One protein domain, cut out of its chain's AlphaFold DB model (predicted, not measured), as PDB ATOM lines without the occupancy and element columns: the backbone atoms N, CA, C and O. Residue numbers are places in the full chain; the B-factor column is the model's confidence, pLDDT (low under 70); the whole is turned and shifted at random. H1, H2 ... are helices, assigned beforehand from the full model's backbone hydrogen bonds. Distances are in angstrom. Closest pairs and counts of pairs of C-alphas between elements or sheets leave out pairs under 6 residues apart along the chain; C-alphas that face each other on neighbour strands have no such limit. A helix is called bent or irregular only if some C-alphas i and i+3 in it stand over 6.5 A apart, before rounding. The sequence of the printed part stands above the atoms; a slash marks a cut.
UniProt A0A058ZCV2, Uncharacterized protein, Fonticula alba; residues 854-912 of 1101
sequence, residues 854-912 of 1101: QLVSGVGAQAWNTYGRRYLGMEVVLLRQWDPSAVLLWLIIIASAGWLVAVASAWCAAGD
ATOM      1  N   GLN A 854     -40.222  68.816 -65.515       62.53
ATOM      2  CA  GLN A 854     -41.311  68.246 -64.709       62.53
ATOM      3  C   GLN A 854     -41.681  66.815 -65.138       62.53
ATOM      4  O   GLN A 854     -41.940  65.975 -64.278       62.53
ATOM      5  N   LEU A 855     -41.648  66.502 -66.439       58.28
ATOM      6  CA  LEU A 855     -41.913  65.143 -66.927       58.28
ATOM      7  C   LEU A 855     -40.820  64.153 -66.484       58.28
ATOM      8  O   LEU A 855     -41.125  63.083 -65.958       58.28
ATOM      9  N   VAL A 856     -39.546  64.523 -66.659       58.56
ATOM     10  CA  VAL A 856     -38.389  63.664 -66.341       58.56
ATOM     11  C   VAL A 856     -38.280  63.402 -64.835       58.56
ATOM     12  O   VAL A 856     -38.088  62.258 -64.423       58.56
ATOM     13  N   SER A 857     -38.464  64.432 -64.002       56.06
ATOM     14  CA  SER A 857     -38.431  64.280 -62.539       56.06
ATOM     15  C   SER A 857     -39.592  63.430 -62.000       56.06
ATOM     16  O   SER A 857     -39.371  62.593 -61.122       56.06
ATOM     17  N   GLY A 858     -40.797  63.564 -62.568       54.56
ATOM     18  CA  GLY A 858     -41.946  62.721 -62.222       54.56
ATOM     19  C   GLY A 858     -41.712  61.235 -62.523       54.56
ATOM     20  O   GLY A 858     -41.901  60.389 -61.645       54.56
ATOM     21  N   VAL A 859     -41.236  60.915 -63.732       63.44
ATOM     22  CA  VAL A 859     -40.956  59.527 -64.146       63.44
ATOM     23  C   VAL A 859     -39.850  58.896 -63.288       63.44
ATOM     24  O   VAL A 859     -40.013  57.766 -62.825       63.44
ATOM     25  N   GLY A 860     -38.767  59.628 -63.002       47.84
ATOM     26  CA  GLY A 860     -37.676  59.138 -62.150       47.84
ATOM     27  C   GLY A 860     -38.128  58.799 -60.723       47.84
ATOM     28  O   GLY A 860     -37.847  57.707 -60.220       47.84
ATOM     29  N   ALA A 861     -38.897  59.690 -60.087       51.28
ATOM     30  CA  ALA A 861     -39.413  59.472 -58.734       51.28
ATOM     31  C   ALA A 861     -40.393  58.283 -58.649       51.28
ATOM     32  O   ALA A 861     -40.394  57.536 -57.663       51.28
ATOM     33  N   GLN A 862     -41.211  58.077 -59.687       50.72
ATOM     34  CA  GLN A 862     -42.177  56.979 -59.741       50.72
ATOM     35  C   GLN A 862     -41.505  55.623 -60.019       50.72
ATOM     36  O   GLN A 862     -41.863  54.622 -59.388       50.72
ATOM     37  N   ALA A 863     -40.483  55.584 -60.882       48.91
ATOM     38  CA  ALA A 863     -39.666  54.390 -61.103       48.91
ATOM     39  C   ALA A 863     -38.956  53.943 -59.810       48.91
ATOM     40  O   ALA A 863     -39.061  52.776 -59.417       48.91
ATOM     41  N   TRP A 864     -38.319  54.882 -59.095       47.38
ATOM     42  CA  TRP A 864     -37.599  54.599 -57.847       47.38
ATOM     43  C   TRP A 864     -38.504  54.008 -56.756       47.38
ATOM     44  O   TRP A 864     -38.169  52.983 -56.160       47.38
ATOM     45  N   ASN A 865     -39.688  54.591 -56.530       58.09
ATOM     46  CA  ASN A 865     -40.639  54.070 -55.538       58.09
ATOM     47  C   ASN A 865     -41.196  52.680 -55.895       58.09
ATOM     48  O   ASN A 865     -41.487  51.897 -54.990       58.09
ATOM     49  N   THR A 866     -41.339  52.367 -57.187       59.81
ATOM     50  CA  THR A 866     -41.970  51.114 -57.644       59.81
ATOM     51  C   THR A 866     -40.989  49.937 -57.659       59.81
ATOM     52  O   THR A 866     -41.359  48.831 -57.255       59.81
ATOM     53  N   TYR A 867     -39.736  50.162 -58.072       46.12
ATOM     54  CA  TYR A 867     -38.716  49.110 -58.179       46.12
ATOM     55  C   TYR A 867     -37.777  49.051 -56.967       46.12
ATOM     56  O   TYR A 867     -37.559  47.966 -56.420       46.12
ATOM     57  N   GLY A 868     -37.281  50.194 -56.479       49.38
ATOM     58  CA  GLY A 868     -36.300  50.244 -55.386       49.38
ATOM     59  C   GLY A 868     -36.816  49.629 -54.081       49.38
ATOM     60  O   GLY A 868     -36.120  48.842 -53.441       49.38
ATOM     61  N   ARG A 869     -38.087  49.886 -53.729       52.81
ATOM     62  CA  ARG A 869     -38.733  49.280 -52.548       52.81
ATOM     63  C   ARG A 869     -38.918  47.761 -52.651       52.81
ATOM     64  O   ARG A 869     -39.005  47.107 -51.616       52.81
ATOM     65  N   ARG A 870     -38.988  47.188 -53.861       50.41
ATOM     66  CA  ARG A 870     -39.130  45.732 -54.054       50.41
ATOM     67  C   ARG A 870     -37.786  45.010 -53.958       50.41
ATOM     68  O   ARG A 870     -37.726  43.979 -53.296       50.41
ATOM     69  N   TYR A 871     -36.721  45.577 -54.526       46.88
ATOM     70  CA  TYR A 871     -35.371  45.006 -54.419       46.88
ATOM     71  C   TYR A 871     -34.833  45.040 -52.983       46.88
ATOM     72  O   TYR A 871     -34.500  43.987 -52.439       46.88
ATOM     73  N   LEU A 872     -34.880  46.200 -52.316       48.88
ATOM     74  CA  LEU A 872     -34.495  46.318 -50.899       48.88
ATOM     75  C   LEU A 872     -35.344  45.417 -49.982       48.88
ATOM     76  O   LEU A 872     -34.861  44.935 -48.960       48.88
ATOM     77  N   GLY A 873     -36.598  45.144 -50.360       53.75
ATOM     78  CA  GLY A 873     -37.454  44.183 -49.663       53.75
ATOM     79  C   GLY A 873     -36.947  42.738 -49.747       53.75
ATOM     80  O   GLY A 873     -36.997  42.027 -48.746       53.75
ATOM     81  N   MET A 874     -36.434  42.300 -50.902       45.84
ATOM     82  CA  MET A 874     -35.899  40.939 -51.062       45.84
ATOM     83  C   MET A 874     -34.564  40.744 -50.341       45.84
ATOM     84  O   MET A 874     -34.399  39.734 -49.656       45.84
ATOM     85  N   GLU A 875     -33.636  41.699 -50.426       45.25
ATOM     86  CA  GLU A 875     -32.327  41.585 -49.764       45.25
ATOM     87  C   GLU A 875     -32.460  41.531 -48.234       45.25
ATOM     88  O   GLU A 875     -31.852  40.677 -47.587       45.25
ATOM     89  N   VAL A 876     -33.335  42.357 -47.647       54.88
ATOM     90  CA  VAL A 876     -33.612  42.338 -46.198       54.88
ATOM     91  C   VAL A 876     -34.323  41.049 -45.755       54.88
ATOM     92  O   VAL A 876     -34.130  40.605 -44.622       54.88
ATOM     93  N   VAL A 877     -35.117  40.409 -46.622       60.00
ATOM     94  CA  VAL A 877     -35.725  39.096 -46.330       60.00
ATOM     95  C   VAL A 877     -34.692  37.969 -46.406       60.00
ATOM     96  O   VAL A 877     -34.690  37.111 -45.526       60.00
ATOM     97  N   LEU A 878     -33.784  37.991 -47.386       54.78
ATOM     98  CA  LEU A 878     -32.699  37.008 -47.497       54.78
ATOM     99  C   LEU A 878     -31.727  37.108 -46.313       54.78
ATOM    100  O   LEU A 878     -31.443  36.098 -45.671       54.78
ATOM    101  N   LEU A 879     -31.303  38.320 -45.942       54.12
ATOM    102  CA  LEU A 879     -30.441  38.553 -44.774       54.12
ATOM    103  C   LEU A 879     -31.103  38.150 -43.442       54.12
ATOM    104  O   LEU A 879     -30.404  37.793 -42.500       54.12
ATOM    105  N   ARG A 880     -32.442  38.150 -43.358       62.94
ATOM    106  CA  ARG A 880     -33.196  37.648 -42.191       62.94
ATOM    107  C   ARG A 880     -33.294  36.121 -42.102       62.94
ATOM    108  O   ARG A 880     -33.731  35.630 -41.065       62.94
ATOM    109  N   GLN A 881     -32.937  35.382 -43.152       76.25
ATOM    110  CA  GLN A 881     -32.922  33.911 -43.142       76.25
ATOM    111  C   GLN A 881     -31.547  33.323 -42.798       76.25
ATOM    112  O   GLN A 881     -31.446  32.122 -42.556       76.25
ATOM    113  N   TRP A 882     -30.493  34.141 -42.776       84.50
ATOM    114  CA  TRP A 882     -29.154  33.694 -42.404       84.50
ATOM    115  C   TRP A 882     -29.003  33.665 -40.881       84.50
ATOM    116  O   TRP A 882     -29.443  34.576 -40.181       84.50
ATOM    117  N   ASP A 883     -28.335  32.630 -40.368       88.81
ATOM    118  CA  ASP A 883     -27.908  32.582 -38.969       88.81
ATOM    119  C   ASP A 883     -26.981  33.787 -38.693       88.81
ATOM    120  O   ASP A 883     -26.000  33.967 -39.427       88.81
ATOM    121  N   PRO A 884     -27.236  34.624 -37.665       84.62
ATOM    122  CA  PRO A 884     -26.359  35.749 -37.338       84.62
ATOM    123  C   PRO A 884     -24.911  35.312 -37.060       84.62
ATOM    124  O   PRO A 884     -23.985  36.080 -37.315       84.62
ATOM    125  N   SER A 885     -24.697  34.070 -36.618       84.62
ATOM    126  CA  SER A 885     -23.378  33.446 -36.454       84.62
ATOM    127  C   SER A 885     -22.674  33.237 -37.800       84.62
ATOM    128  O   SER A 885     -21.470  33.465 -37.910       84.62
ATOM    129  N   ALA A 886     -23.420  32.847 -38.840       82.44
ATOM    130  CA  ALA A 886     -22.899  32.686 -40.195       82.44
ATOM    131  C   ALA A 886     -22.600  34.046 -40.846       82.44
ATOM    132  O   ALA A 886     -21.551  34.197 -41.468       82.44
ATOM    133  N   VAL A 887     -23.461  35.053 -40.644       88.94
ATOM    134  CA  VAL A 887     -23.202  36.435 -41.097       88.94
ATOM    135  C   VAL A 887     -21.953  37.004 -40.419       88.94
ATOM    136  O   VAL A 887     -21.084  37.551 -41.096       88.94
ATOM    137  N   LEU A 888     -21.815  36.826 -39.099       89.56
ATOM    138  CA  LEU A 888     -20.636  37.262 -38.347       89.56
ATOM    139  C   LEU A 888     -19.358  36.561 -38.832       89.56
ATOM    140  O   LEU A 888     -18.347  37.228 -39.052       89.56
ATOM    141  N   LEU A 889     -19.405  35.245 -39.063       91.00
ATOM    142  CA  LEU A 889     -18.281  34.491 -39.624       91.00
ATOM    143  C   LEU A 889     -17.901  34.990 -41.028       91.00
ATOM    144  O   LEU A 889     -16.715  35.152 -41.313       91.00
ATOM    145  N   TRP A 890     -18.879  35.285 -41.888       90.81
ATOM    146  CA  TRP A 890     -18.621  35.803 -43.236       90.81
ATOM    147  C   TRP A 890     -17.992  37.204 -43.204       90.81
ATOM    148  O   TRP A 890     -17.033  37.465 -43.929       90.81
ATOM    149  N   LEU A 891     -18.455  38.080 -42.305       90.50
ATOM    150  CA  LEU A 891     -17.855  39.399 -42.073       90.50
ATOM    151  C   LEU A 891     -16.419  39.302 -41.537       90.50
ATOM    152  O   LEU A 891     -15.558  40.054 -41.990       90.50
ATOM    153  N   ILE A 892     -16.134  38.355 -40.633       92.06
ATOM    154  CA  ILE A 892     -14.768  38.078 -40.157       92.06
ATOM    155  C   ILE A 892     -13.878  37.617 -41.321       92.06
ATOM    156  O   ILE A 892     -12.771  38.129 -41.472       92.06
ATOM    157  N   ILE A 893     -14.367  36.720 -42.186       90.69
ATOM    158  CA  ILE A 893     -13.626  36.244 -43.366       90.69
ATOM    159  C   ILE A 893     -13.321  37.400 -44.336       90.69
ATOM    160  O   ILE A 893     -12.172  37.531 -44.763       90.69
ATOM    161  N   ILE A 894     -14.293  38.272 -44.642       90.62
ATOM    162  CA  ILE A 894     -14.057  39.469 -45.474       90.62
ATOM    163  C   ILE A 894     -13.015  40.384 -44.822       90.62
ATOM    164  O   ILE A 894     -12.075  40.810 -45.492       90.62
ATOM    165  N   ALA A 895     -13.161  40.686 -43.528       86.44
ATOM    166  CA  ALA A 895     -12.265  41.594 -42.818       86.44
ATOM    167  C   ALA A 895     -10.822  41.060 -42.782       86.44
ATOM    168  O   ALA A 895      -9.883  41.809 -43.053       86.44
ATOM    169  N   SER A 896     -10.638  39.760 -42.528       89.19
ATOM    170  CA  SER A 896      -9.326  39.109 -42.585       89.19
ATOM    171  C   SER A 896      -8.743  39.085 -44.000       89.19
ATOM    172  O   SER A 896      -7.555  39.355 -44.161       89.19
ATOM    173  N   ALA A 897      -9.551  38.824 -45.034       86.44
ATOM    174  CA  ALA A 897      -9.091  38.859 -46.423       86.44
ATOM    175  C   ALA A 897      -8.671  40.276 -46.857       86.44
ATOM    176  O   ALA A 897      -7.595  40.451 -47.428       86.44
ATOM    177  N   GLY A 898      -9.472  41.295 -46.530       89.75
ATOM    178  CA  GLY A 898      -9.149  42.700 -46.793       89.75
ATOM    179  C   GLY A 898      -7.892  43.163 -46.053       89.75
ATOM    180  O   GLY A 898      -7.048  43.835 -46.644       89.75
ATOM    181  N   TRP A 899      -7.714  42.745 -44.796       92.31
ATOM    182  CA  TRP A 899      -6.500  43.025 -44.026       92.31
ATOM    183  C   TRP A 899      -5.258  42.347 -44.624       92.31
ATOM    184  O   TRP A 899      -4.226  42.998 -44.764       92.31
ATOM    185  N   LEU A 900      -5.355  41.085 -45.056       88.19
ATOM    186  CA  LEU A 900      -4.250  40.387 -45.728       88.19
ATOM    187  C   LEU A 900      -3.855  41.062 -47.051       88.19
ATOM    188  O   LEU A 900      -2.665  41.211 -47.321       88.19
ATOM    189  N   VAL A 901      -4.829  41.520 -47.848       88.06
ATOM    190  CA  VAL A 901      -4.564  42.294 -49.075       88.06
ATOM    191  C   VAL A 901      -3.907  43.639 -48.748       88.06
ATOM    192  O   VAL A 901      -2.929  44.006 -49.399       88.06
ATOM    193  N   ALA A 902      -4.374  44.345 -47.714       80.75
ATOM    194  CA  ALA A 902      -3.766  45.597 -47.267       80.75
ATOM    195  C   ALA A 902      -2.301  45.396 -46.836       80.75
ATOM    196  O   ALA A 902      -1.419  46.089 -47.345       80.75
ATOM    197  N   VAL A 903      -2.021  44.400 -45.986       87.12
ATOM    198  CA  VAL A 903      -0.659  44.057 -45.535       87.12
ATOM    199  C   VAL A 903       0.238  43.664 -46.711       87.12
ATOM    200  O   VAL A 903       1.356  44.166 -46.807       87.12
ATOM    201  N   ALA A 904      -0.246  42.833 -47.640       82.00
ATOM    202  CA  ALA A 904       0.512  42.466 -48.837       82.00
ATOM    203  C   ALA A 904       0.838  43.692 -49.710       82.00
ATOM    204  O   ALA A 904       1.988  43.872 -50.108       82.00
ATOM    205  N   SER A 905      -0.139  44.575 -49.952       81.25
ATOM    206  CA  SER A 905       0.068  45.784 -50.765       81.25
ATOM    207  C   SER A 905       1.050  46.774 -50.124       81.25
ATOM    208  O   SER A 905       1.919  47.305 -50.814       81.25
ATOM    209  N   ALA A 906       0.983  46.955 -48.800       80.50
ATOM    210  CA  ALA A 906       1.931  47.775 -48.051       80.50
ATOM    211  C   ALA A 906       3.350  47.181 -48.082       80.50
ATOM    212  O   ALA A 906       4.326  47.923 -48.187       80.50
ATOM    213  N   TRP A 907       3.478  45.850 -48.037       84.44
ATOM    214  CA  TRP A 907       4.781  45.183 -48.083       84.44
ATOM    215  C   TRP A 907       5.419  45.246 -49.479       84.44
ATOM    216  O   TRP A 907       6.624  45.475 -49.579       84.44
ATOM    217  N   CYS A 908       4.619  45.145 -50.550       77.69
ATOM    218  CA  CYS A 908       5.072  45.422 -51.916       77.69
ATOM    219  C   CYS A 908       5.542  46.876 -52.070       77.69
ATOM    220  O   CYS A 908       6.678  47.095 -52.479       77.69
ATOM    221  N   ALA A 909       4.733  47.855 -51.647       75.75
ATOM    222  CA  ALA A 909       5.094  49.273 -51.728       75.75
ATOM    223  C   ALA A 909       6.371  49.614 -50.932       75.75
ATOM    224  O   ALA A 909       7.193  50.408 -51.387       75.75
ATOM    225  N   ALA A 910       6.581  48.981 -49.771       80.19
ATOM    226  CA  ALA A 910       7.830  49.095 -49.016       80.19
ATOM    227  C   ALA A 910       9.026  48.464 -49.757       80.19
ATOM    228  O   ALA A 910      10.126  49.014 -49.725       80.19
ATOM    229  N   GLY A 911       8.821  47.339 -50.450       84.25
ATOM    230  CA  GLY A 911       9.829  46.725 -51.318       84.25
ATOM    231  C   GLY A 911      10.229  47.631 -52.485       84.25
ATOM    232  O   GLY A 911      11.418  47.855 -52.703       84.25
ATOM    233  N   ASP A 912       9.253  48.216 -53.180       74.81
ATOM    234  CA  ASP A 912       9.494  49.142 -54.291       74.81
ATOM    235  C   ASP A 912      10.212  50.419 -53.817       74.81
ATOM    236  O   ASP A 912      11.175  50.860 -54.447       74.81
TER     237      ASP A 912
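AT A GLANCE: This is residues 854 to 912 of the 1101 residues of an uncharacterized protein of Fonticula alba (UniProt A0A058ZCV2). Two long helices, H2 and H1, make a wide, flat V, with the tight link between them at its corner and nothing filling the space between the arms. The printed part has 59 residues with two named helices, H1 then H2 along the chain, and no named strand; the class is all helix. It is extended, with a radius of gyration of the C-alphas of 20.4 A, and spans 57 by 36 by 7 A.

HOW THE PARTS SIT: H2, residues 884 to 912, and H1, residues 854 to 879, are only just apart, with their closest C-alphas 8.4 A from each other. Residues 854 to 878, 880 to 886 and 888 to 912 stand free. In H2 every O i to N i+4 pair is within hydrogen-bond range; in H1 20 of 22 are.

IN THESE COORDINATES: H2, the longest helix, measures 41.9 A from C-alpha 884 at (-26.359, 35.749, -37.338) to C-alpha 912 at (9.494, 49.142, -54.291). H1 measures 37.4 A and begins with C-alpha 854 at (-41.311, 68.246, -64.709). H1 is neither bent nor irregular, but only just: C-alphas 866 and 869 are 6.3 A apart.

THE WHOLE: The two C-alphas farthest apart, those of Leu 855 and Gly 911, are 57.1 A apart. The printed part has no cut, and the link from H1 to H2, 4 residues, is tight. Mean pLDDT of the printed part is 70.8; residues 854 to 880 are under 70.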